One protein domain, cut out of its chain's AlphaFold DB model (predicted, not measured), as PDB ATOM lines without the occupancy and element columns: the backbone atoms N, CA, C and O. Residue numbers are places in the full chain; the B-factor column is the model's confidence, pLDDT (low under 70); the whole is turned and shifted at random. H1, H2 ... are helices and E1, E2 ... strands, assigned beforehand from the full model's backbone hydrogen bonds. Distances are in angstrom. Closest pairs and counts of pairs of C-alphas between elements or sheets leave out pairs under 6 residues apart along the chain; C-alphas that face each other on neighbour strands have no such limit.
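AT A GLANCE: This is residues 7 to 201 of the 216 residues of an uncharacterized protein of Spirochaetes bacterium GWB1_27_13 (UniProt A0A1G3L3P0). Two strongly twisted sheets, E1 E2 E7 E4 E5 and a branched sheet of eight strands, are partly face to face as a sandwich, and the branched sheet runs on beyond it as a long arm made by the hairpin E9 and E10, with the short strands E12 and E13 beside E9. The arm makes the longest axis, with the hairpin's turn at its far end, while the small helices H1 and H2 lie at the margins of the sandwich. The printed part has 195 residues with two named helices and thirteen named strands, in the order E1 E2 H1 E3 E4 E5 H2 E6 E7 E8 E9 E10 E11 E12 E13, and its class is mostly strand. The five-stranded sheet, in the order E1 E2 E7 E4 E5, is antiparallel throughout; the branched one is mixed. The whole is compact, with a radius of gyration of the C-alphas of 18.4 A, though its spans of 59 by 39 by 31 A make it only just elongated.

IN THESE COORDINATES: In the branched sheet, E10 is the longest strand, residues 130 to 152, 47.1 A from first to last C-alpha, and it bends by 95 degrees at residue 134. E9, residues 113 to 127, is 43.0 A long, from C-alpha 113 at (313.618, 250.735, 400.747) to C-alpha 127 at (345.528, 275.567, 386.121). E3 takes residues 35 to 43, 24.6 A, and E11 residues 163 to 170, 22.6 A. E6 is residues 82 to 84, E8 106 to 109, E12 185 to 187 and E13 197 to 200, which ends with C-alpha 200 at (337.180, 273.581, 392.642). In the other sheet, E1 is residues 7 to 11, beginning with C-alpha 7 at (299.544, 253.879, 394.532); E2 is residues 19 to 25, 18.5 A. E4, residues 50 to 57, and E7, residues 92 to 99, are each 23.5 A long, and E5 is residues 70 to 73. The helices are H1, residues 26 to 32, and H2, residues 74 to 80.

HOW THE PARTS SIT: E9, E10 and E11 form a meander, each strand the antiparallel neighbour of the one before; with E12, antiparallel to E9, they make a Greek key, four strands whose first and fourth are neighbours. N 121 and O 137 of E9 and E10 are 2.9 A apart, within hydrogen-bond range. On the other side of E9 from E10 lie E12, with N 118 and O 186 at 2.8 A, and the parallel E13, with N 122 and O 197 at 2.8 A. E8 and E9 lie on one side of E10, with N 108 and O 150 of E8 and E10 at 2.9 A; E11 lies on the other side, with N 147 and O 167 at 2.9 A. E3 is antiparallel to E11, N 37 and O 168 at 2.9 A, and to E6, N 38 and O 83 at 2.8 A. The sheets' facing parts are 10.2 A centre to centre, their strands at 73 degrees. In the second sheet E1 and E2 are a hairpin, N 9 and O 21 at 2.9 A; E2 and E7 have N 24 and O 93 at 2.8 A, E7 and E4 N 53 and O 96 at 2.8 A, and the hairpin E4 and E5 N 52 and O 72 at 2.9 A. The closest C-alphas of E2 and E8, Asp 20 and Leu 106, are 5.6 A apart. H2 is on the branched sheet at a height of 4.7 A, over none of its strands, with the closest C-alphas to E3, Phe 77 and Tyr 40, 6.0 A apart; H1 only grazes that sheet. Every O i to N i+4 pair is within hydrogen-bond range in H2; in H1 it is 1 of 3, beside 3 of 4 O i to N i+3 pairs.

THE WHOLE: The C-alphas of Ser 14 and His 128 are the two farthest apart, 60.0 A. The printed part has no cut. The long links are E4 to E5 and E11 to E12. Mean pLDDT of the printed part is 87.3; residues 43 to 47, 101 and 154 to 162 are under 70.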
ATOM      1  N   SER A   7     300.399 255.053 394.668       91.56
ATOM      2  CA  SER A   7     299.544 253.879 394.532       91.56
ATOM      3  C   SER A   7     299.694 253.299 393.131       91.56
ATOM      4  O   SER A   7     299.900 254.042 392.171       91.56
ATOM      5  N   LEU A   8     299.618 251.975 393.020       91.38
ATOM      6  CA  LEU A   8     299.457 251.305 391.737       91.38
ATOM      7  C   LEU A   8     297.959 251.251 391.433       91.38
ATOM      8  O   LEU A   8     297.193 250.683 392.211       91.38
ATOM      9  N   ILE A   9     297.546 251.866 390.331       91.38
ATOM     10  CA  ILE A   9     296.145 251.940 389.916       91.38
ATOM     11  C   ILE A   9     295.992 251.471 388.474       91.38
ATOM     12  O   ILE A   9     296.949 251.481 387.703       91.38
ATOM     13  N   LYS A  10     294.764 251.110 388.105       89.06
ATOM     14  CA  LYS A  10     294.379 250.953 386.704       89.06
ATOM     15  C   LYS A  10     293.705 252.219 386.219       89.06
ATOM     16  O   LYS A  10     292.799 252.724 386.882       89.06
ATOM     17  N   VAL A  11     294.138 252.709 385.068       84.62
ATOM     18  CA  VAL A  11     293.576 253.900 384.435       84.62
ATOM     19  C   VAL A  11     293.048 253.583 383.047       84.62
ATOM     20  O   VAL A  11     293.605 252.772 382.306       84.62
ATOM     21  N   SER A  12     291.967 254.274 382.709       80.44
ATOM     22  CA  SER A  12     291.323 254.224 381.405       80.44
ATOM     23  C   SER A  12     290.897 255.639 381.018       80.44
ATOM     24  O   SER A  12     290.345 256.369 381.840       80.44
ATOM     25  N   ASN A  13     291.137 256.026 379.771       78.00
ATOM     26  CA  ASN A  13     290.606 257.236 379.151       78.00
ATOM     27  C   ASN A  13     290.104 256.900 377.728       78.00
ATOM     28  O   ASN A  13     289.924 255.734 377.376       78.00
ATOM     29  N   SER A  14     289.817 257.908 376.902       72.62
ATOM     30  CA  SER A  14     289.331 257.681 375.533       72.62
ATOM     31  C   SER A  14     290.337 256.976 374.611       72.62
ATOM     32  O   SER A  14     289.926 256.425 373.594       72.62
ATOM     33  N   GLU A  15     291.628 257.004 374.940       72.44
ATOM     34  CA  GLU A  15     292.728 256.493 374.107       72.44
ATOM     35  C   GLU A  15     293.424 255.272 374.728       72.44
ATOM     36  O   GLU A  15     294.003 254.452 374.019       72.44
ATOM     37  N   ILE A  16     293.330 255.124 376.047       76.00
ATOM     38  CA  ILE A  16     294.030 254.128 376.854       76.00
ATOM     39  C   ILE A  16     292.993 253.328 377.640       76.00
ATOM     40  O   ILE A  16     292.094 253.908 378.243       76.00
ATOM     41  N   LYS A  17     293.101 251.997 377.661       74.19
ATOM     42  CA  LYS A  17     292.204 251.134 378.443       74.19
ATOM     43  C   LYS A  17     292.992 250.191 379.333       74.19
ATOM     44  O   LYS A  17     293.874 249.493 378.844       74.19
ATOM     45  N   ASP A  18     292.588 250.142 380.598       76.06
ATOM     46  CA  ASP A  18     293.025 249.192 381.621       76.06
ATOM     47  C   ASP A  18     294.549 249.114 381.779       76.06
ATOM     48  O   ASP A  18     295.112 248.043 382.012       76.06
ATOM     49  N   THR A  19     295.204 250.269 381.671       82.62
ATOM     50  CA  THR A  19     296.653 250.401 381.807       82.62
ATOM     51  C   THR A  19     297.035 250.493 383.276       82.62
ATOM     52  O   THR A  19     296.470 251.298 384.021       82.62
ATOM     53  N   ASP A  20     298.021 249.698 383.689       90.31
ATOM     54  CA  ASP A  20     298.637 249.843 385.003       90.31
ATOM     55  C   ASP A  20     299.438 251.147 385.048       90.31
ATOM     56  O   ASP A  20     300.163 251.504 384.117       90.31
ATOM     57  N   SER A  21     299.294 251.904 386.128       91.94
ATOM     58  CA  SER A  21     299.963 253.193 386.281       91.94
ATOM     59  C   SER A  21     300.326 253.454 387.724       91.94
ATOM     60  O   SER A  21     299.577 253.133 388.650       91.94
ATOM     61  N   ILE A  22     301.479 254.087 387.915       94.38
ATOM     62  CA  ILE A  22     301.873 254.588 389.227       94.38
ATOM     63  C   ILE A  22     301.308 255.989 389.364       94.38
ATOM     64  O   ILE A  22     301.714 256.894 388.640       94.38
ATOM     65  N   LEU A  23     300.396 256.161 390.308       94.19
ATOM     66  CA  LEU A  23     299.854 257.451 390.691       94.19
ATOM     67  C   LEU A  23     300.614 257.988 391.901       94.19
ATOM     68  O   LEU A  23     300.680 257.321 392.934       94.19
ATOM     69  N   LEU A  24     301.127 259.207 391.789       94.88
ATOM     70  CA  LEU A  24     301.857 259.929 392.824       94.88
ATOM     71  C   LEU A  24     300.998 261.041 393.421       94.88
ATOM     72  O   LEU A  24     300.424 261.844 392.686       94.88
ATOM     73  N   ASN A  25     300.979 261.129 394.752       93.69
ATOM     74  CA  ASN A  25     300.427 262.264 395.487       93.69
ATOM     75  C   ASN A  25     301.540 263.279 395.767       93.69
ATOM     76  O   ASN A  25     302.285 263.153 396.746       93.69
ATOM     77  N   ILE A  26     301.666 264.284 394.907       93.44
ATOM     78  CA  ILE A  26     302.780 265.230 394.968       93.44
ATOM     79  C   ILE A  26     302.681 266.149 396.183       93.44
ATOM     80  O   ILE A  26     303.698 266.433 396.816       93.44
ATOM     81  N   GLU A  27     301.469 266.540 396.587       90.94
ATOM     82  CA  GLU A  27     301.252 267.315 397.816       90.94
ATOM     83  C   GLU A  27     301.744 266.565 399.059       90.94
ATOM     84  O   GLU A  27     302.293 267.175 399.976       90.94
ATOM     85  N   ALA A  28     301.552 265.243 399.115       91.56
ATOM     86  CA  ALA A  28     302.071 264.424 400.204       91.56
ATOM     87  C   ALA A  28     303.598 264.293 400.133       91.56
ATOM     88  O   ALA A  28     304.264 264.429 401.154       91.56
ATOM     89  N   ILE A  29     304.156 264.080 398.937       92.50
ATOM     90  CA  ILE A  29     305.604 263.933 398.730       92.50
ATOM     91  C   ILE A  29     306.354 265.209 399.132       92.50
ATOM     92  O   ILE A  29     307.327 265.128 399.881       92.50
ATOM     93  N   LYS A  30     305.870 266.385 398.707       90.94
ATOM     94  CA  LYS A  30     306.479 267.697 398.996       90.94
ATOM     95  C   LYS A  30     306.588 268.022 400.490       90.94
ATOM     96  O   LYS A  30     307.384 268.878 400.862       90.94
ATOM     97  N   LYS A  31     305.796 267.376 401.354       91.00
ATOM     98  CA  LYS A  31     305.881 267.581 402.811       91.00
ATOM     99  C   LYS A  31     307.169 267.013 403.402       91.00
ATOM    100  O   LYS A  31     307.670 267.560 404.378       91.00
ATOM    101  N   ASP A  32     307.687 265.937 402.810       90.94
ATOM    102  CA  ASP A  32     308.785 265.152 403.378       90.94
ATOM    103  C   ASP A  32     310.032 265.093 402.485       90.94
ATOM    104  O   ASP A  32     311.120 264.775 402.977       90.94
ATOM    105  N   TYR A  33     309.888 265.371 401.187       92.69
ATOM    106  CA  TYR A  33     310.937 265.204 400.185       92.69
ATOM    107  C   TYR A  33     311.066 266.429 399.281       92.69
ATOM    108  O   TYR A  33     310.075 266.973 398.802       92.69
ATOM    109  N   ASN A  34     312.313 266.809 399.000       91.56
ATOM    110  CA  ASN A  34     312.660 267.926 398.116       91.56
ATOM    111  C   ASN A  34     312.978 267.481 396.683       91.56
ATOM    112  O   ASN A  34     313.235 268.313 395.821       91.56
ATOM    113  N   TYR A  35     313.008 266.174 396.427       93.38
ATOM    114  CA  TYR A  35     313.314 265.618 395.116       93.38
ATOM    115  C   TYR A  35     312.520 264.347 394.872       93.38
ATOM    116  O   TYR A  35     312.389 263.496 395.761       93.38
ATOM    117  N   LEU A  36     312.082 264.219 393.626       94.88
ATOM    118  CA  LEU A  36     311.379 263.081 393.074       94.88
ATOM    119  C   LEU A  36     312.002 262.741 391.719       94.88
ATOM    120  O   LEU A  36     312.141 263.608 390.854       94.88
ATOM    121  N   GLY A  37     312.364 261.480 391.512       94.88
ATOM    122  CA  GLY A  37     312.963 261.056 390.253       94.88
ATOM    123  C   GLY A  37     312.634 259.628 389.858       94.88
ATOM    124  O   GLY A  37     312.315 258.788 390.697       94.88
ATOM    125  N   LEU A  38     312.758 259.365 388.559       94.69
ATOM    126  CA  LEU A  38     312.737 258.038 387.958       94.69
ATOM    127  C   LEU A  38     314.150 257.657 387.543       94.69
ATOM    128  O   LEU A  38     314.790 258.339 386.740       94.69
ATOM    129  N   TRP A  39     314.665 256.601 388.154       93.75
ATOM    130  CA  TRP A  39     316.032 256.137 387.970       93.75
ATOM    131  C   TRP A  39     316.013 254.773 387.277       93.75
ATOM    132  O   TRP A  39     315.380 253.840 387.756       93.75
ATOM    133  N   TYR A  40     316.696 254.652 386.146       89.44
ATOM    134  CA  TYR A  40     316.634 253.497 385.253       89.44
ATOM    135  C   TYR A  40     317.894 252.644 385.394       89.44
ATOM    136  O   TYR A  40     318.989 253.156 385.156       89.44
ATOM    137  N   ALA A  41     317.759 251.372 385.786       82.06
ATOM    138  CA  ALA A  41     318.906 250.538 386.157       82.06
ATOM    139  C   ALA A  41     319.263 249.420 385.188       82.06
ATOM    140  O   ALA A  41     320.445 249.080 385.115       82.06
ATOM    141  N   TYR A  42     318.299 248.836 384.485       70.62
ATOM    142  CA  TYR A  42     318.583 247.649 383.689       70.62
ATOM    143  C   TYR A  42     317.558 247.452 382.580       70.62
ATOM    144  O   TYR A  42     316.366 247.616 382.846       70.62
ATOM    145  N   ASP A  43     318.087 247.098 381.404       64.50
ATOM    146  CA  ASP A  43     317.392 246.410 380.323       64.50
ATOM    147  C   ASP A  43     318.071 245.047 380.130       64.50
ATOM    148  O   ASP A  43     319.276 244.999 379.857       64.50
ATOM    149  N   GLY A  44     317.338 243.954 380.287       63.66
ATOM    150  CA  GLY A  44     317.800 242.612 379.944       63.66
ATOM    151  C   GLY A  44     317.635 242.285 378.464       63.66
ATOM    152  O   GLY A  44     318.179 241.278 378.010       63.66
ATOM    153  N   ASN A  45     316.904 243.118 377.716       66.88
ATOM    154  CA  ASN A  45     316.421 242.787 376.388       66.88
ATOM    155  C   ASN A  45     316.635 243.941 375.395       66.88
ATOM    156  O   ASN A  45     315.795 244.817 375.233       66.88
ATOM    157  N   GLU A  46     317.755 243.901 374.667       68.12
ATOM    158  CA  GLU A  46     318.140 244.951 373.711       68.12
ATOM    159  C   GLU A  46     317.173 245.120 372.521       68.12
ATOM    160  O   GLU A  46     317.223 246.150 371.842       68.12
ATOM    161  N   ASP A  47     316.295 244.142 372.274       67.06
ATOM    162  CA  ASP A  47     315.402 244.114 371.113       67.06
ATOM    163  C   ASP A  47     314.092 244.886 371.328       67.06
ATOM    164  O   ASP A  47     313.357 245.134 370.368       67.06
ATOM    165  N   VAL A  48     313.785 245.295 372.564       70.75
ATOM    166  CA  VAL A  48     312.550 246.017 372.882       70.75
ATOM    167  C   VAL A  48     312.871 247.378 373.485       70.75
ATOM    168  O   VAL A  48     313.705 247.503 374.368       70.75
ATOM    169  N   SER A  49     312.193 248.418 372.991       79.88
ATOM    170  CA  SER A  49     312.387 249.792 373.456       79.88
ATOM    171  C   SER A  49     311.200 250.262 374.283       79.88
ATOM    172  O   SER A  49     310.061 250.257 373.804       79.88
ATOM    173  N   LEU A  50     311.457 250.703 375.512       85.69
ATOM    174  CA  LEU A  50     310.430 251.243 376.399       85.69
ATOM    175  C   LEU A  50     310.272 252.759 376.247       85.69
ATOM    176  O   LEU A  50     311.195 253.516 375.939       85.69
ATOM    177  N   THR A  51     309.055 253.233 376.476       89.62
ATOM    178  CA  THR A  51     308.737 254.657 376.539       89.62
ATOM    179  C   THR A  51     307.921 254.928 377.792       89.62
ATOM    180  O   THR A  51     306.867 254.327 377.997       89.62
ATOM    181  N   THR A  52     308.399 255.847 378.624       92.12
ATOM    182  CA  THR A  52     307.704 256.284 379.836       92.12
ATOM    183  C   THR A  52     306.957 257.575 379.547       92.12
ATOM    184  O   THR A  52     307.551 258.537 379.068       92.12
ATOM    185  N   GLN A  53     305.667 257.613 379.855       93.12
ATOM    186  CA  GLN A  53     304.819 258.790 379.692       93.12
ATOM    187  C   GLN A  53     304.407 259.312 381.064       93.12
ATOM    188  O   GLN A  53     303.955 258.542 381.918       93.12
ATOM    189  N   LEU A  54     304.576 260.617 381.269       94.44
ATOM    190  CA  LEU A  54     304.186 261.297 382.496       94.44
ATOM    191  C   LEU A  54     302.982 262.195 382.237       94.44
ATOM    192  O   LEU A  54     303.001 263.051 381.353       94.44
ATOM    193  N   TYR A  55     301.953 262.021 383.051       93.38
ATOM    194  CA  TYR A  55     300.743 262.837 383.024       93.38
ATOM    195  C   TYR A  55     300.637 263.595 384.336       93.38
ATOM    196  O   TYR A  55     301.077 263.087 385.368       93.38
ATOM    197  N   SER A  56     300.048 264.786 384.322       93.69
ATOM    198  CA  SER A  56     299.840 265.567 385.538       93.69
ATOM    199  C   SER A  56     298.490 266.268 385.541       93.69
ATOM    200  O   SER A  56     297.914 266.566 384.494       93.69
ATOM    201  N   SER A  57     297.939 266.467 386.735       91.81
ATOM    202  CA  SER A  57     296.631 267.092 386.906       91.81
ATOM    203  C   SER A  57     296.474 267.684 388.299       91.81
ATOM    204  O   SER A  57     296.932 267.118 389.291       91.81
ATOM    205  N   ASN A  58     295.721 268.780 388.369       90.19
ATOM    206  CA  ASN A  58     295.168 269.319 389.615       90.19
ATOM    207  C   ASN A  58     293.717 268.876 389.862       90.19
ATOM    208  O   ASN A  58     293.096 269.302 390.833       90.19
ATOM    209  N   GLY A  59     293.168 268.050 388.969       85.81
ATOM    210  CA  GLY A  59     291.810 267.529 389.048       85.81
ATOM    211  C   GLY A  59     291.666 266.333 389.993       85.81
ATOM    212  O   GLY A  59     292.360 266.196 391.005       85.81
ATOM    213  N   GLU A  60     290.721 265.457 389.663       81.88
ATOM    214  CA  GLU A  60     290.430 264.269 390.460       81.88
ATOM    215  C   GLU A  60     291.548 263.219 390.375       81.88
ATOM    216  O   GLU A  60     292.143 262.990 389.324       81.88
ATOM    217  N   GLN A  61     291.788 262.543 391.502       77.94
ATOM    218  CA  GLN A  61     292.909 261.627 391.733       77.94
ATOM    219  C   GLN A  61     293.033 260.480 390.717       77.94
ATOM    220  O   GLN A  61     294.136 260.014 390.464       77.94
ATOM    221  N   ASN A  62     291.920 260.009 390.150       76.62
ATOM    222  CA  ASN A  62     291.888 258.807 389.310       76.62
ATOM    223  C   ASN A  62     291.466 259.091 387.862       76.62
ATOM    224  O   ASN A  62     291.147 258.161 387.124       76.62
ATOM    225  N   ILE A  63     291.454 260.359 387.447       83.62
ATOM    226  CA  ILE A  63     291.154 260.733 386.065       83.62
ATOM    227  C   ILE A  63     292.473 261.033 385.362       83.62
ATOM    228  O   ILE A  63     293.027 262.122 385.509       83.62
ATOM    229  N   LEU A  64     292.969 260.055 384.598       85.25
ATOM    230  CA  LEU A  64     294.159 260.234 383.773       85.25
ATOM    231  C   LEU A  64     293.887 261.317 382.710       85.25
ATOM    232  O   LEU A  64     292.923 261.184 381.946       85.25
ATOM    233  N   PRO A  65     294.727 262.362 382.620       87.12
ATOM    234  CA  PRO A  65     294.672 263.329 381.531       87.12
ATOM    235  C   PRO A  65     294.768 262.665 380.155       87.12
ATOM    236  O   PRO A  65     295.289 261.560 380.005       87.12
ATOM    237  N   LYS A  66     294.265 263.353 379.130       86.50
ATOM    238  CA  LYS A  66     294.364 262.868 377.751       86.50
ATOM    239  C   LYS A  66     295.812 262.909 377.256       86.50
ATOM    240  O   LYS A  66     296.327 261.908 376.774       86.50
ATOM    241  N   ASP A  67     296.456 264.056 377.439       89.25
ATOM    242  CA  ASP A  67     297.806 264.315 376.953       89.25
ATOM    243  C   ASP A  67     298.829 264.140 378.084       89.25
ATOM    244  O   ASP A  67     298.601 264.560 379.223       89.25
ATOM    245  N   PHE A  68     299.966 263.521 377.767       91.12
ATOM    246  CA  PHE A  68     301.133 263.507 378.649       91.12
ATOM    247  C   PHE A  68     301.870 264.848 378.537       91.12
ATOM    248  O   PHE A  68     301.916 265.449 377.463       91.12
ATOM    249  N   TYR A  69     302.470 265.315 379.631       92.38
ATOM    250  CA  TYR A  69     303.305 266.523 379.605       92.38
ATOM    251  C   TYR A  69     304.766 266.208 379.270       92.38
ATOM    252  O   TYR A  69     305.500 267.093 378.839       92.38
ATOM    253  N   GLU A  70     305.191 264.959 379.473       93.31
ATOM    254  CA  GLU A  70     306.542 264.494 379.178       93.31
ATOM    255  C   GLU A  70     306.509 263.056 378.651       93.31
ATOM    256  O   GLU A  70     305.772 262.203 379.156       93.31
ATOM    257  N   GLU A  71     307.356 262.784 377.660       92.88
ATOM    258  CA  GLU A  71     307.626 261.439 377.160       92.88
ATOM    259  C   GLU A  71     309.133 261.181 377.186       92.88
ATOM    260  O   GLU A  71     309.918 261.864 376.529       92.88
ATOM    261  N   ILE A  72     309.538 260.153 377.929       91.19
ATOM    262  CA  ILE A  72     310.934 259.769 378.095       91.19
ATOM    263  C   ILE A  72     311.155 258.466 377.344       91.19
ATOM    264  O   ILE A  72     310.662 257.402 377.728       91.19
ATOM    265  N   LYS A  73     311.929 258.543 376.265       89.06
ATOM    266  CA  LYS A  73     312.363 257.364 375.517       89.06
ATOM    267  C   LYS A  73     313.455 256.652 376.293       89.06
ATOM    268  O   LYS A  73     314.331 257.289 376.878       89.06
ATOM    269  N   GLU A  74     313.484 255.332 376.221       84.88
ATOM    270  CA  GLU A  74     314.506 254.543 376.897       84.88
ATOM    271  C   GLU A  74     315.939 254.949 376.530       84.88
ATOM    272  O   GLU A  74     316.802 254.984 377.400       84.88
ATOM    273  N   ALA A  75     316.206 255.345 375.283       83.81
ATOM    274  CA  ALA A  75     317.524 255.852 374.891       83.81
ATOM    275  C   ALA A  75     317.978 257.054 375.749       83.81
ATOM    276  O   ALA A  75     319.163 257.194 376.051       83.81
ATOM    277  N   GLN A  76     317.045 257.907 376.189       85.12
ATOM    278  CA  GLN A  76     317.354 259.003 377.110       85.12
ATOM    279  C   GLN A  76     317.712 258.460 378.497       85.12
ATOM    280  O   GLN A  76     318.711 258.891 379.071       85.12
ATOM    281  N   PHE A  77     316.971 257.467 378.999       84.25
ATOM    282  CA  PHE A  77     317.295 256.785 380.253       84.25
ATOM    283  C   PHE A  77     318.628 256.031 380.198       84.25
ATOM    284  O   PHE A  77     319.399 256.115 381.146       84.25
ATOM    285  N   LYS A  78     318.964 255.355 379.096       81.06
ATOM    286  CA  LYS A  78     320.255 254.666 378.931       81.06
ATOM    287  C   LYS A  78     321.433 255.653 379.007       81.06
ATOM    288  O   LYS A  78     322.480 255.310 379.557       81.06
ATOM    289  N   ASN A  79     321.231 256.899 378.566       80.56
ATOM    290  CA  ASN A  79     322.236 257.962 378.633       80.56
ATOM    291  C   ASN A  79     322.331 258.630 380.014       80.56
ATOM    292  O   ASN A  79     323.415 258.717 380.584       80.56
ATOM    293  N   THR A  80     321.219 259.127 380.564       80.50
ATOM    294  CA  THR A  80     321.240 259.941 381.795       80.50
ATOM    295  C   THR A  80     321.024 259.121 383.066       80.50
ATOM    296  O   THR A  80     321.394 259.560 384.159       80.50
ATOM    297  N   LYS A  81     320.406 257.940 382.938       85.75
ATOM    298  CA  LYS A  81     319.980 256.991 383.988       85.75
ATOM    299  C   LYS A  81     319.030 257.547 385.039       85.75
ATOM    300  O   LYS A  81     318.508 256.790 385.849       85.75
ATOM    301  N   ARG A  82     318.823 258.858 385.070       91.00
ATOM    302  CA  ARG A  82     318.083 259.579 386.098       91.00
ATOM    303  C   ARG A  82     317.299 260.681 385.418       91.00
ATOM    304  O   ARG A  82     317.877 261.531 384.739       91.00
ATOM    305  N   TYR A  83     315.999 260.667 385.637       92.31
ATOM    306  CA  TYR A  83     315.096 261.734 385.264       92.31
ATOM    307  C   TYR A  83     314.507 262.328 386.539       92.31
ATOM    308  O   TYR A  83     313.991 261.604 387.387       92.31
ATOM    309  N   GLU A  84     314.623 263.639 386.700       93.12
ATOM    310  CA  GLU A  84     313.947 264.368 387.769       93.12
ATOM    311  C   GLU A  84     312.547 264.750 387.302       93.12
ATOM    312  O   GLU A  84     312.395 265.359 386.244       93.12
ATOM    313  N   ILE A  85     311.539 264.437 388.111       92.19
ATOM    314  CA  ILE A  85     310.164 264.844 387.840       92.19
ATOM    315  C   ILE A  85     309.999 266.297 388.289       92.19
ATOM    316  O   ILE A  85     309.952 266.579 389.485       92.19
ATOM    317  N   LYS A  86     309.924 267.220 387.321       83.69
ATOM    318  CA  LYS A  86     309.913 268.673 387.568       83.69
ATOM    319  C   LYS A  86     308.531 269.275 387.803       83.69
ATOM    320  O   LYS A  86     308.447 270.333 388.416       83.69
ATOM    321  N   ASN A  87     307.459 268.617 387.358       79.25
ATOM    322  CA  ASN A  87     306.072 269.083 387.506       79.25
ATOM    323  C   ASN A  87     305.550 268.896 388.935       79.25
ATOM    324  O   ASN A  87     304.478 268.351 389.172       79.25
ATOM    325  N   ILE A  88     306.328 269.347 389.911       76.06
ATOM    326  CA  ILE A  88     306.023 269.184 391.323       76.06
ATOM    327  C   ILE A  88     304.833 270.066 391.749       76.06
ATOM    328  O   ILE A  88     304.276 269.866 392.821       76.06
ATOM    329  N   ASP A  89     304.441 271.065 390.958       83.38
ATOM    330  CA  ASP A  89     303.338 271.980 391.289       83.38
ATOM    331  C   ASP A  89     301.947 271.400 391.042       83.38
ATOM    332  O   ASP A  89     300.987 271.877 391.643       83.38
ATOM    333  N   ASP A  90     301.847 270.338 390.243       89.06
ATOM    334  CA  ASP A  90     300.597 269.611 390.074       89.06
ATOM    335  C   ASP A  90     300.354 268.651 391.237       89.06
ATOM    336  O   ASP A  90     301.278 268.046 391.778       89.06
ATOM    337  N   LYS A  91     299.086 268.474 391.608       91.31
ATOM    338  CA  LYS A  91     298.696 267.601 392.722       91.31
ATOM    339  C   LYS A  91     298.979 266.123 392.456       91.31
ATOM    340  O   LYS A  91     299.427 265.404 393.355       91.31
ATOM    341  N   TRP A  92     298.694 265.675 391.239       93.69
ATOM    342  CA  TRP A  92     298.761 264.274 390.842       93.69
ATOM    343  C   TRP A  92     299.684 264.097 389.649       93.69
ATOM    344  O   TRP A  92     299.602 264.862 388.688       93.69
ATOM    345  N   ILE A  93     300.519 263.057 389.698       94.50
ATOM    346  CA  ILE A  93     301.324 262.613 388.556       94.50
ATOM    347  C   ILE A  93     301.089 261.130 388.324       94.50
ATOM    348  O   ILE A  93     301.158 260.340 389.262       94.50
ATOM    349  N   TRP A  94     300.873 260.754 387.069       93.69
ATOM    350  CA  TRP A  94     300.819 259.363 386.642       93.69
ATOM    351  C   TRP A  94     302.069 259.026 385.851       93.69
ATOM    352  O   TRP A  94     302.513 259.814 385.016       93.69
ATOM    353  N   ILE A  95     302.603 257.838 386.103       94.44
ATOM    354  CA  ILE A  95     303.687 257.243 385.334       94.44
ATOM    355  C   ILE A  95     303.125 256.009 384.638       94.44
ATOM    356  O   ILE A  95     302.757 255.031 385.298       94.44
ATOM    357  N   CYS A  96     303.096 256.070 383.313       92.50
ATOM    358  CA  CYS A  96     302.731 254.964 382.439       92.50
ATOM    359  C   CYS A  96     303.974 254.512 381.670       92.50
ATOM    360  O   CYS A  96     304.821 255.335 381.320       92.50
ATOM    361  N   VAL A  97     304.074 253.220 381.367       90.56
ATOM    362  CA  VAL A  97     305.133 252.684 380.502       90.56
ATOM    363  C   VAL A  97     304.490 251.932 379.346       90.56
ATOM    364  O   VAL A  97     303.532 251.187 379.547       90.56
ATOM    365  N   LYS A  98     305.003 252.141 378.136       87.00
ATOM    366  CA  LYS A  98     304.591 251.434 376.921       87.00
ATOM    367  C   LYS A  98     305.804 250.873 376.193       87.00
ATOM    368  O   LYS A  98     306.886 251.466 376.239       87.00
ATOM    369  N   VAL A  99     305.601 249.785 375.462       82.62
ATOM    370  CA  VAL A  99     306.537 249.368 374.415       82.62
ATOM    371  C   VAL A  99     306.399 250.335 373.237       82.62
ATOM    372  O   VAL A  99     305.302 250.809 372.924       82.62
ATOM    373  N   HIS A 100     307.518 250.705 372.616       70.50
ATOM    374  CA  HIS A 100     307.547 251.702 371.553       70.50
ATOM    375  C   HIS A 100     306.578 251.348 370.411       70.50
ATOM    376  O   HIS A 100     306.705 250.301 369.790       70.50
ATOM    377  N   ASN A 101     305.636 252.251 370.116       65.94
ATOM    378  CA  ASN A 101     304.566 252.088 369.115       65.94
ATOM    379  C   ASN A 101     303.619 250.897 369.340       65.94
ATOM    380  O   ASN A 101     302.915 250.499 368.412       65.94
ATOM    381  N   GLU A 102     303.561 250.355 370.556       75.81
ATOM    382  CA  GLU A 102     302.706 249.216 370.875       75.81
ATOM    383  C   GLU A 102     301.837 249.464 372.119       75.81
ATOM    384  O   GLU A 102     301.233 250.526 372.278       75.81
ATOM    385  N   ASN A 103     301.692 248.440 372.961       80.19
ATOM    386  CA  ASN A 103     300.769 248.404 374.081       80.19
ATOM    387  C   ASN A 103     301.434 248.955 375.347       80.19
ATOM    388  O   ASN A 103     302.660 249.036 375.459       80.19
ATOM    389  N   HIS A 104     300.598 249.304 376.320       84.88
ATOM    390  CA  HIS A 104     301.067 249.618 377.661       84.88
ATOM    391  C   HIS A 104     301.538 248.353 378.379       84.88
ATOM    392  O   HIS A 104     300.938 247.284 378.238       84.88
ATOM    393  N   CYS A 105     302.604 248.509 379.155       85.50
ATOM    394  CA  CYS A 105     303.187 247.455 379.966       85.50
ATOM    395  C   CYS A 105     302.383 247.247 381.255       85.50
ATOM    396  O   CYS A 105     301.730 248.168 381.756       85.50
ATOM    397  N   LEU A 106     302.485 246.050 381.826       87.19
ATOM    398  CA  LEU A 106     302.100 245.810 383.210       87.19
ATOM    399  C   LEU A 106     303.162 246.373 384.148       87.19
ATOM    400  O   LEU A 106     304.361 246.344 383.852       87.19
ATOM    401  N   ILE A 107     302.715 246.864 385.303       90.88
ATOM    402  CA  ILE A 107     303.597 247.461 386.303       90.88
ATOM    403  C   ILE A 107     303.397 246.760 387.640       90.88
ATOM    404  O   ILE A 107     302.288 246.666 388.158       90.88
ATOM    405  N   LYS A 108     304.499 246.326 388.252       90.69
ATOM    406  CA  LYS A 108     304.534 245.883 389.649       90.69
ATOM    407  C   LYS A 108     305.492 246.755 390.438       90.69
ATOM    408  O   LYS A 108     306.556 247.123 389.950       90.69
ATOM    409  N   THR A 109     305.151 247.049 391.684       91.38
ATOM    410  CA  THR A 109     306.049 247.759 392.597       91.38
ATOM    411  C   THR A 109     306.528 246.828 393.700       91.38
ATOM    412  O   THR A 109     305.799 245.948 394.162       91.38
ATOM    413  N   GLY A 110     307.785 246.983 394.107       90.06
ATOM    414  CA  GLY A 110     308.288 246.324 395.311       90.06
ATOM    415  C   GLY A 110     308.021 247.139 396.573       90.06
ATOM    416  O   GLY A 110     307.400 248.201 396.554       90.06
ATOM    417  N   SER A 111     308.536 246.646 397.698       90.94
ATOM    418  CA  SER A 111     308.474 247.370 398.966       90.94
ATOM    419  C   SER A 111     309.362 248.614 398.948       90.94
ATOM    420  O   SER A 111     310.413 248.640 398.299       90.94
ATOM    421  N   TYR A 112     308.983 249.611 399.747       91.12
ATOM    422  CA  TYR A 112     309.855 250.734 400.068       91.12
ATOM    423  C   TYR A 112     311.186 250.252 400.651       91.12
ATOM    424  O   TYR A 112     311.232 249.328 401.469       91.12
ATOM    425  N   LYS A 113     312.265 250.901 400.222       93.44
ATOM    426  CA  LYS A 113     313.618 250.735 400.747       93.44
ATOM    427  C   LYS A 113     314.183 252.100 401.105       93.44
ATOM    428  O   LYS A 113     313.817 253.108 400.504       93.44
ATOM    429  N   GLU A 114     315.097 252.117 402.060       94.25
ATOM    430  CA  GLU A 114     315.798 253.323 402.489       94.25
ATOM    431  C   GLU A 114     317.299 253.162 402.262       94.25
ATOM    432  O   GLU A 114     317.844 252.061 402.346       94.25
ATOM    433  N   GLY A 115     317.970 254.275 401.987       94.56
ATOM    434  CA  GLY A 115     319.418 254.331 401.844       94.56
ATOM    435  C   GLY A 115     319.942 255.743 402.072       94.56
ATOM    436  O   GLY A 115     319.190 256.722 402.052       94.56
ATOM    437  N   LYS A 116     321.253 255.877 402.289       95.00
ATOM    438  CA  LYS A 116     321.888 257.197 402.299       95.00
ATOM    439  C   LYS A 116     322.142 257.657 400.873       95.00
ATOM    440  O   LYS A 116     322.707 256.919 400.066       95.00
ATOM    441  N   LEU A 117     321.768 258.898 400.588       95.56
ATOM    442  CA  LEU A 117     322.244 259.613 399.420       95.56
ATOM    443  C   LEU A 117     323.738 259.885 399.593       95.56
ATOM    444  O   LEU A 117     324.178 260.397 400.629       95.56
ATOM    445  N   TYR A 118     324.492 259.573 398.551       94.69
ATOM    446  CA  TYR A 118     325.915 259.816 398.482       94.69
ATOM    447  C   TYR A 118     326.329 260.524 397.196       94.69
ATOM    448  O   TYR A 118     325.666 260.423 396.163       94.69
ATOM    449  N   ILE A 119     327.463 261.219 397.274       95.56
ATOM    450  CA  ILE A 119     328.131 261.860 396.141       95.56
ATOM    451  C   ILE A 119     329.602 261.454 396.174       95.56
ATOM    452  O   ILE A 119     330.328 261.777 397.119       95.56
ATOM    453  N   ASN A 120     330.043 260.749 395.134       95.31
ATOM    454  CA  ASN A 120     331.463 260.533 394.873       95.31
ATOM    455  C   ASN A 120     332.066 261.832 394.342       95.31
ATOM    456  O   ASN A 120     331.493 262.440 393.437       95.31
ATOM    457  N   TYR A 121     333.223 262.247 394.859       95.69
ATOM    458  CA  TYR A 121     333.799 263.527 394.463       95.69
ATOM    459  C   TYR A 121     335.318 263.537 394.293       95.69
ATOM    460  O   TYR A 121     336.053 262.742 394.883       95.69
ATOM    461  N   LYS A 122     335.782 264.500 393.491       95.69
ATOM    462  CA  LYS A 122     337.180 264.915 393.344       95.69
ATOM    463  C   LYS A 122     337.302 266.402 393.648       95.69
ATOM    464  O   LYS A 122     336.584 267.212 393.068       95.69
ATOM    465  N   LEU A 123     338.238 266.747 394.524       94.56
ATOM    466  CA  LEU A 123     338.661 268.124 394.737       94.56
ATOM    467  C   LEU A 123     339.741 268.460 393.709       94.56
ATOM    468  O   LEU A 123     340.709 267.705 393.558       94.56
ATOM    469  N   ILE A 124     339.551 269.550 392.976       95.12
ATOM    470  CA  ILE A 124     340.410 269.937 391.861       95.12
ATOM    471  C   ILE A 124     340.979 271.335 392.067       95.12
ATOM    472  O   ILE A 124     340.291 272.226 392.549       95.12
ATOM    473  N   HIS A 125     342.223 271.514 391.640       94.75
ATOM    474  CA  HIS A 125     342.859 272.814 391.510       94.75
ATOM    475  C   HIS A 125     342.979 273.156 390.026       94.75
ATOM    476  O   HIS A 125     343.581 272.393 389.258       94.75
ATOM    477  N   ASN A 126     342.387 274.275 389.616       90.44
ATOM    478  CA  ASN A 126     342.418 274.721 388.227       90.44
ATOM    479  C   ASN A 126     343.789 275.324 387.889       90.44
ATOM    480  O   ASN A 126     344.339 276.126 388.635       90.44
ATOM    481  N   LYS A 127     344.335 274.961 386.730       87.00
ATOM    482  CA  LYS A 127     345.528 275.567 386.121       87.00
ATOM    483  C   LYS A 127     345.127 276.074 384.743       87.00
ATOM    484  O   LYS A 127     344.314 275.420 384.116       87.00
ATOM    485  N   HIS A 128     345.713 277.164 384.244       81.69
ATOM    486  CA  HIS A 128     345.375 277.817 382.960       81.69
ATOM    487  C   HIS A 128     344.475 277.017 381.986       81.69
ATOM    488  O   HIS A 128     343.321 277.390 381.812       81.69
ATOM    489  N   ASN A 129     344.962 275.894 381.426       80.94
ATOM    490  CA  ASN A 129     344.205 275.032 380.498       80.94
ATOM    491  C   ASN A 129     343.972 273.582 380.998       80.94
ATOM    492  O   ASN A 129     343.750 272.679 380.195       80.94
ATOM    493  N   SER A 130     344.095 273.301 382.299       89.62
ATOM    494  CA  SER A 130     343.944 271.948 382.870       89.62
ATOM    495  C   SER A 130     343.511 271.978 384.343       89.62
ATOM    496  O   SER A 130     343.307 273.035 384.928       89.62
ATOM    497  N   PHE A 131     343.378 270.818 384.981       90.69
ATOM    498  CA  PHE A 131     343.195 270.743 386.429       90.69
ATOM    499  C   PHE A 131     344.032 269.609 387.017       90.69
ATOM    500  O   PHE A 131     344.285 268.598 386.359       90.69
ATOM    501  N   SER A 132     344.440 269.762 388.274       93.69
ATOM    502  CA  SER A 132     345.033 268.685 389.074       93.69
ATOM    503  C   SER A 132     344.062 268.239 390.155       93.69
ATOM    504  O   SER A 132     343.454 269.074 390.819       93.69
ATOM    505  N   VAL A 133     343.926 266.929 390.356       95.12
ATOM    506  CA  VAL A 133     343.143 266.376 391.468       95.12
ATOM    507  C   VAL A 133     343.996 266.433 392.728       95.12
ATOM    508  O   VAL A 133     345.065 265.832 392.772       95.12
ATOM    509  N   ILE A 134     343.519 267.146 393.742       94.06
ATOM    510  CA  ILE A 134     344.215 267.319 395.026       94.06
ATOM    511  C   ILE A 134     343.565 266.515 396.159       94.06
ATOM    512  O   ILE A 134     344.147 266.352 397.226       94.06
ATOM    513  N   GLY A 135     342.368 265.973 395.925       92.88
ATOM    514  CA  GLY A 135     341.671 265.118 396.875       92.88
ATOM    515  C   GLY A 135     340.524 264.353 396.228       92.88
ATOM    516  O   GLY A 135     340.068 264.680 395.132       92.88
ATOM    517  N   SER A 136     340.049 263.320 396.909       94.94
ATOM    518  CA  SER A 136     338.835 262.597 396.531       94.94
ATOM    519  C   SER A 136     338.179 261.986 397.762       94.94
ATOM    520  O   SER A 136     338.819 261.827 398.807       94.94
ATOM    521  N   GLY A 137     336.897 261.663 397.643       94.31
ATOM    522  CA  GLY A 137     336.147 261.050 398.723       94.31
ATOM    523  C   GLY A 137     334.701 260.773 398.349       94.31
ATOM    524  O   GLY A 137     334.305 260.864 397.185       94.31
ATOM    525  N   VAL A 138     333.920 260.441 399.373       94.06
ATOM    526  CA  VAL A 138     332.478 260.223 399.275       94.06
ATOM    527  C   VAL A 138     331.809 260.976 400.413       94.06
ATOM    528  O   VAL A 138     332.186 260.797 401.568       94.06
ATOM    529  N   ILE A 139     330.819 261.800 400.085       93.69
ATOM    530  CA  ILE A 139     329.949 262.462 401.063       93.69
ATOM    531  C   ILE A 139     328.678 261.630 401.168       93.69
ATOM    532  O   ILE A 139     328.085 261.320 400.137       93.69
ATOM    533  N   LYS A 140     328.273 261.254 402.386       93.00
ATOM    534  CA  LYS A 140     327.080 260.431 402.661       93.00
ATOM    535  C   LYS A 140     326.299 261.031 403.820       93.00
ATOM    536  O   LYS A 140     326.693 260.857 404.971       93.00
ATOM    537  N   THR A 141     325.223 261.762 403.545       86.56
ATOM    538  CA  THR A 141     324.566 262.532 404.620       86.56
ATOM    539  C   THR A 141     323.048 262.530 404.568       86.56
ATOM    540  O   THR A 141     322.410 262.367 405.608       86.56
ATOM    541  N   SER A 142     322.455 262.683 403.388       88.25
ATOM    542  CA  SER A 142     321.003 262.785 403.249       88.25
ATOM    543  C   SER A 142     320.344 261.406 403.192       88.25
ATOM    544  O   SER A 142     320.961 260.423 402.785       88.25
ATOM    545  N   ASN A 143     319.089 261.321 403.632       93.19
ATOM    546  CA  ASN A 143     318.291 260.102 403.535       93.19
ATOM    547  C   ASN A 143     317.508 260.111 402.224       93.19
ATOM    548  O   ASN A 143     316.923 261.131 401.842       93.19
ATOM    549  N   ALA A 144     317.463 258.952 401.584       94.81
ATOM    550  CA  ALA A 144     316.650 258.700 400.416       94.81
ATOM    551  C   ALA A 144     315.791 257.458 400.637       94.81
ATOM    552  O   ALA A 144     316.196 256.503 401.302       94.81
ATOM    553  N   MET A 145     314.608 257.483 400.047       95.12
ATOM    554  CA  MET A 145     313.711 256.349 399.960       95.12
ATOM    555  C   MET A 145     313.544 256.003 398.488       95.12
ATOM    556  O   MET A 145     313.513 256.889 397.635       95.12
ATOM    557  N   PHE A 146     313.448 254.721 398.177       94.69
ATOM    558  CA  PHE A 146     313.254 254.278 396.810       94.69
ATOM    559  C   PHE A 146     312.373 253.041 396.731       94.69
ATOM    560  O   PHE A 146     312.275 252.254 397.674       94.69
ATOM    561  N   VAL A 147     311.724 252.886 395.585       94.06
ATOM    562  CA  VAL A 147     310.784 251.804 395.299       94.06
ATOM    563  C   VAL A 147     311.145 251.223 393.939       94.06
ATOM    564  O   VAL A 147     311.159 251.976 392.965       94.06
ATOM    565  N   PRO A 148     311.453 249.918 393.840       92.81
ATOM    566  CA  PRO A 148     311.645 249.288 392.545       92.81
ATOM    567  C   PRO A 148     310.304 249.188 391.814       92.81
ATOM    568  O   PRO A 148     309.287 248.799 392.395       92.81
ATOM    569  N   ILE A 149     310.334 249.536 390.537       92.50
ATOM    570  CA  ILE A 149     309.252 249.439 389.571       92.50
ATOM    571  C   ILE A 149     309.688 248.395 388.551       92.50
ATOM    572  O   ILE A 149     310.685 248.578 387.849       92.50
ATOM    573  N   TYR A 150     308.938 247.309 388.494       89.50
ATOM    574  CA  TYR A 150     309.145 246.207 387.573       89.50
ATOM    575  C   TYR A 150     308.149 246.335 386.428       89.50
ATOM    576  O   TYR A 150     306.952 246.518 386.673       89.50
ATOM    577  N   ILE A 151     308.646 246.239 385.199       87.06
ATOM    578  CA  ILE A 151     307.870 246.450 383.977       87.06
ATOM    579  C   ILE A 151     307.860 245.141 383.185       87.06
ATOM    580  O   ILE A 151     308.919 244.570 382.949       87.06
ATOM    581  N   GLU A 152     306.677 244.681 382.786       82.00
ATOM    582  CA  GLU A 152     306.478 243.482 381.953       82.00
ATOM    583  C   GLU A 152     305.655 243.849 380.716       82.00
ATOM    584  O   GLU A 152     304.674 244.591 380.815       82.00
ATOM    585  N   ASP A 153     306.029 243.318 379.552       74.50
ATOM    586  CA  ASP A 153     305.170 243.376 378.369       74.50
ATOM    587  C   ASP A 153     304.291 242.119 378.294       74.50
ATOM    588  O   ASP A 153     304.762 240.995 378.420       74.50
ATOM    589  N   ASN A 154     302.998 242.303 378.033       65.00
ATOM    590  CA  ASN A 154     302.035 241.211 377.883       65.00
ATOM    591  C   ASN A 154     302.229 240.384 376.598       65.00
ATOM    592  O   ASN A 154     301.556 239.363 376.436       65.00
ATOM    593  N   LYS A 155     303.048 240.847 375.640       64.50
ATOM    594  CA  LYS A 155     303.181 240.221 374.310       64.50
ATOM    595  C   LYS A 155     304.613 239.857 373.912       64.50
ATOM    596  O   LYS A 155     304.790 238.845 373.234       64.50
ATOM    597  N   SER A 156     305.603 240.652 374.304       59.78
ATOM    598  CA  SER A 156     307.027 240.433 374.003       59.78
ATOM    599  C   SER A 156     307.730 239.670 375.136       59.78
ATOM    600  O   SER A 156     307.166 239.535 376.219       59.78
ATOM    601  N   PRO A 157     308.967 239.170 374.947       59.69
ATOM    602  CA  PRO A 157     309.657 238.377 375.965       59.69
ATOM    603  C   PRO A 157     310.227 239.209 377.132       59.69
ATOM    604  O   PRO A 157     311.166 238.752 377.770       59.69
ATOM    605  N   ILE A 158     309.704 240.413 377.403       57.81
ATOM    606  CA  ILE A 158     310.109 241.209 378.572       57.81
ATOM    607  C   ILE A 158     309.443 240.609 379.813       57.81
ATOM    608  O   ILE A 158     308.244 240.794 380.012       57.81
ATOM    609  N   ASP A 159     310.226 239.958 380.668       60.56
ATOM    610  CA  ASP A 159     309.833 239.600 382.035       60.56
ATOM    611  C   ASP A 159     310.118 240.790 382.976       60.56
ATOM    612  O   ASP A 159     310.974 241.635 382.714       60.56
ATOM    613  N   TYR A 160     309.479 240.829 384.146       57.38
ATOM    614  CA  TYR A 160     309.706 241.813 385.218       57.38
ATOM    615  C   TYR A 160     311.169 241.939 385.681       57.38
ATOM    616  O   TYR A 160     311.492 242.797 386.505       57.38
ATOM    617  N   LYS A 161     312.049 241.046 385.228       60.31
ATOM    618  CA  LYS A 161     313.489 241.072 385.494       60.31
ATOM    619  C   LYS A 161     314.272 241.894 384.476       60.31
ATOM    620  O   LYS A 161     315.384 242.303 384.803       60.31
ATOM    621  N   ASP A 162     313.706 242.128 383.297       66.31
ATOM    622  CA  ASP A 162     314.416 242.722 382.173       66.31
ATOM    623  C   ASP A 162     314.422 244.242 382.284       66.31
ATOM    624  O   ASP A 162     315.486 244.832 382.176       66.31
ATOM    625  N   ALA A 163     313.295 244.878 382.621       76.38
ATOM    626  CA  ALA A 163     313.219 246.328 382.777       76.38
ATOM    627  C   ALA A 163     312.916 246.747 384.223       76.38
ATOM    628  O   ALA A 163     311.809 246.552 384.736       76.38
ATOM    629  N   ILE A 164     313.903 247.374 384.880       86.44
ATOM    630  CA  ILE A 164     313.763 247.868 386.259       86.44
ATOM    631  C   ILE A 164     314.016 249.373 386.326       86.44
ATOM    632  O   ILE A 164     315.130 249.865 386.103       86.44
ATOM    633  N   MET A 165     312.976 250.097 386.737       91.94
ATOM    634  CA  MET A 165     313.057 251.493 387.152       91.94
ATOM    635  C   MET A 165     312.965 251.595 388.674       91.94
ATOM    636  O   MET A 165     312.535 250.679 389.367       91.94
ATOM    637  N   TYR A 166     313.366 252.733 389.215       94.31
ATOM    638  CA  TYR A 166     313.248 253.052 390.625       94.31
ATOM    639  C   TYR A 166     312.599 254.417 390.761       94.31
ATOM    640  O   TYR A 166     313.101 255.403 390.221       94.31
ATOM    641  N   LEU A 167     311.510 254.480 391.519       95.56
ATOM    642  CA  LEU A 167     310.985 255.746 392.003       95.56
ATOM    643  C   LEU A 167     311.814 256.170 393.207       95.56
ATOM    644  O   LEU A 167     311.924 255.413 394.172       95.56
ATOM    645  N   VAL A 168     312.414 257.350 393.139       95.94
ATOM    646  CA  VAL A 168     313.384 257.839 394.117       95.94
ATOM    647  C   VAL A 168     312.888 259.128 394.751       95.94
ATOM    648  O   VAL A 168     312.539 260.077 394.053       95.94
ATOM    649  N   PHE A 169     312.932 259.169 396.079       95.12
ATOM    650  CA  PHE A 169     312.576 260.311 396.907       95.12
ATOM    651  C   PHE A 169     313.779 260.706 397.762       95.12
ATOM    652  O   PHE A 169     314.329 259.869 398.483       95.12
ATOM    653  N   ILE A 170     314.200 261.970 397.720       94.88
ATOM    654  CA  ILE A 170     315.339 262.456 398.518       94.88
ATOM    655  C   ILE A 170     314.872 263.601 399.412       94.88
ATOM    656  O   ILE A 170     314.235 264.547 398.948       94.88
ATOM    657  N   LYS A 171     315.201 263.515 400.707       92.38
ATOM    658  CA  LYS A 171     314.792 264.530 401.689       92.38
ATOM    659  C   LYS A 171     315.527 265.843 401.487       92.38
ATOM    660  O   LYS A 171     314.898 266.870 401.300       92.38
ATOM    661  N   ASN A 172     316.857 265.807 401.475       91.94
ATOM    662  CA  ASN A 172     317.693 267.000 401.340       91.94
ATOM    663  C   ASN A 172     318.645 266.841 400.157       91.94
ATOM    664  O   ASN A 172     319.429 265.890 400.135       91.94
ATOM    665  N   LEU A 173     318.601 267.774 399.212       93.25
ATOM    666  CA  LEU A 173     319.584 267.890 398.138       93.25
ATOM    667  C   LEU A 173     320.822 268.661 398.623       93.25
ATOM    668  O   LEU A 173     320.730 269.375 399.629       93.25
ATOM    669  N   PRO A 174     321.991 268.498 397.972       93.25
ATOM    670  CA  PRO A 174     323.122 269.381 398.220       93.25
ATOM    671  C   PRO A 174     322.748 270.842 397.910       93.25
ATOM    672  O   PRO A 174     321.920 271.079 397.029       93.25
ATOM    673  N   PRO A 175     323.352 271.817 398.609       93.56
ATOM    674  CA  PRO A 175     323.164 273.236 398.331       93.56
ATOM    675  C   PRO A 175     323.454 273.606 396.867       93.56
ATOM    676  O   PRO A 175     324.350 273.040 396.243       93.56
ATOM    677  N   GLU A 176     322.725 274.582 396.324       92.81
ATOM    678  CA  GLU A 176     322.815 274.976 394.908       92.81
ATOM    679  C   GLU A 176     324.224 275.421 394.483       92.81
ATOM    680  O   GLU A 176     324.660 275.148 393.364       92.81
ATOM    681  N   ASP A 177     324.984 276.047 395.388       93.25
ATOM    682  CA  ASP A 177     326.353 276.516 395.145       93.25
ATOM    683  C   ASP A 177     327.358 275.378 394.902       93.25
ATOM    684  O   ASP A 177     328.459 275.611 394.390       93.25
ATOM    685  N   TRP A 178     326.975 274.134 395.206       93.44
ATOM    686  CA  TRP A 178     327.748 272.948 394.851       93.44
ATOM    687  C   TRP A 178     327.695 272.656 393.348       93.44
ATOM    688  O   TRP A 178     328.630 272.044 392.831       93.44
ATOM    689  N   ALA A 179     326.639 273.094 392.648       91.44
ATOM    690  CA  ALA A 179     326.421 272.885 391.214       91.44
ATOM    691  C   ALA A 179     326.587 271.414 390.770       91.44
ATOM    692  O   ALA A 179     327.136 271.119 389.705       91.44
ATOM    693  N   VAL A 180     326.147 270.472 391.611       91.38
ATOM    694  CA  VAL A 180     326.265 269.035 391.342       91.38
ATOM    695  C   VAL A 180     325.107 268.571 390.465       91.38
ATOM    696  O   VAL A 180     323.944 268.734 390.818       91.38
ATOM    697  N   SER A 181     325.433 267.933 389.341       90.38
ATOM    698  CA  SER A 181     324.449 267.262 388.487       90.38
ATOM    699  C   SER A 181     323.784 266.093 389.216       90.38
ATOM    700  O   SER A 181     324.452 265.324 389.913       90.38
ATOM    701  N   HIS A 182     322.492 265.872 388.964       88.38
ATOM    702  CA  HIS A 182     321.744 264.728 389.502       88.38
ATOM    703  C   HIS A 182     322.359 263.377 389.105       88.38
ATOM    704  O   HIS A 182     322.187 262.385 389.807       88.38
ATOM    705  N   GLN A 183     323.152 263.331 388.030       89.50
ATOM    706  CA  GLN A 183     323.896 262.135 387.614       89.50
ATOM    707  C   GLN A 183     324.998 261.719 388.604       89.50
ATOM    708  O   GLN A 183     325.400 260.556 388.638       89.50
ATOM    709  N   SER A 184     325.458 262.644 389.449       92.94
ATOM    710  CA  SER A 184     326.421 262.369 390.521       92.94
ATOM    711  C   SER A 184     325.770 261.837 391.804       92.94
ATOM    712  O   SER A 184     326.479 261.484 392.746       92.94
ATOM    713  N   PHE A 185     324.435 261.770 391.865       94.19
ATOM    714  CA  PHE A 185     323.709 261.246 393.021       94.19
ATOM    715  C   PHE A 185     323.649 259.718 392.987       94.19
ATOM    716  O   PHE A 185     323.218 259.109 392.003       94.19
ATOM    717  N   GLY A 186     324.038 259.093 394.094       94.88
ATOM    718  CA  GLY A 186     323.856 257.666 394.335       94.88
ATOM    719  C   GLY A 186     323.104 257.407 395.627       94.88
ATOM    720  O   GLY A 186     323.116 258.231 396.532       94.88
ATOM    721  N   ILE A 187     322.448 256.257 395.726       95.75
ATOM    722  CA  ILE A 187     321.753 255.836 396.945       95.75
ATOM    723  C   ILE A 187     322.323 254.490 397.366       95.75
ATOM    724  O   ILE A 187     322.464 253.585 396.543       95.75
ATOM    725  N   GLU A 188     322.699 254.363 398.637       93.88
ATOM    726  CA  GLU A 188     323.172 253.089 399.177       93.88
ATOM    727  C   GLU A 188     322.117 251.991 398.988       93.88
ATOM    728  O   GLU A 188     320.942 252.185 399.290       93.88
ATOM    729  N   GLY A 189     322.542 250.837 398.468       87.88
ATOM    730  CA  GLY A 189     321.654 249.712 398.163       87.88
ATOM    731  C   GLY A 189     320.977 249.770 396.789       87.88
ATOM    732  O   GLY A 189     320.300 248.810 396.422       87.88
ATOM    733  N   LEU A 190     321.178 250.840 396.012       90.38
ATOM    734  CA  LEU A 190     320.656 250.967 394.651       90.38
ATOM    735  C   LEU A 190     321.794 250.742 393.628       90.38
ATOM    736  O   LEU A 190     322.810 251.439 393.694       90.38
ATOM    737  N   PRO A 191     321.670 249.782 392.686       85.00
ATOM    738  CA  PRO A 191     322.771 249.343 391.821       85.00
ATOM    739  C   PRO A 191     322.979 250.269 390.607       85.00
ATOM    740  O   PRO A 191     323.022 249.821 389.465       85.00
ATOM    741  N   LEU A 192     323.102 251.579 390.839       86.44
ATOM    742  CA  LEU A 192     323.312 252.572 389.787       86.44
ATOM    743  C   LEU A 192     324.665 253.257 389.895       86.44
ATOM    744  O   LEU A 192     324.997 253.872 390.907       86.44
ATOM    745  N   ILE A 193     325.412 253.218 388.792       85.62
ATOM    746  CA  ILE A 193     326.674 253.946 388.652       85.62
ATOM    747  C   ILE A 193     326.386 255.453 388.689       85.62
ATOM    748  O   ILE A 193     325.457 255.944 388.035       85.62
ATOM    749  N   THR A 194     327.181 256.184 389.466       90.44
ATOM    750  CA  THR A 194     327.129 257.647 389.567       90.44
ATOM    751  C   THR A 194     328.310 258.262 388.840       90.44
ATOM    752  O   THR A 194     329.405 257.695 388.811       90.44
ATOM    753  N   GLU A 195     328.120 259.470 388.330       92.25
ATOM    754  CA  GLU A 195     329.253 260.308 387.960       92.25
ATOM    755  C   GLU A 195     330.020 260.773 389.204       92.25
ATOM    756  O   GLU A 195     329.520 260.725 390.334       92.25
ATOM    757  N   VAL A 196     331.265 261.202 388.997       94.50
ATOM    758  CA  VAL A 196     332.098 261.787 390.050       94.50
ATOM    759  C   VAL A 196     332.012 263.304 389.946       94.50
ATOM    760  O   VAL A 196     332.486 263.885 388.966       94.50
ATOM    761  N   ALA A 197     331.466 263.946 390.976       95.25
ATOM    762  CA  ALA A 197     331.393 265.397 391.061       95.25
ATOM    763  C   ALA A 197     332.797 266.012 391.190       95.25
ATOM    764  O   ALA A 197     333.679 265.463 391.857       95.25
ATOM    765  N   LYS A 198     333.014 267.171 390.564       94.75
ATOM    766  CA  LYS A 198     334.275 267.917 390.653       94.75
ATOM    767  C   LYS A 198     334.048 269.216 391.410       94.75
ATOM    768  O   LYS A 198     333.203 270.011 391.014       94.75
ATOM    769  N   PHE A 199     334.846 269.446 392.444       95.25
ATOM    770  CA  PHE A 199     334.781 270.650 393.265       95.25
ATOM    771  C   PHE A 199     336.088 271.438 393.145       95.25
ATOM    772  O   PHE A 199     337.130 270.920 393.549       95.25
ATOM    773  N   PRO A 200     336.065 272.646 392.560       94.00
ATOM    774  CA  PRO A 200     337.180 273.581 392.642       94.00
ATOM    775  C   PRO A 200     337.557 273.937 394.081       94.00
ATOM    776  O   PRO A 200     336.690 274.143 394.931       94.00
ATOM    777  N   ASP A 201     338.857 274.005 394.349       91.25
ATOM    778  CA  ASP A 201     339.409 274.265 395.676       91.25
ATOM    779  C   ASP A 201     339.400 275.738 396.102       91.25
ATOM    780  O   ASP A 201     339.582 276.056 397.276       91.25
TER     781      ASP A 201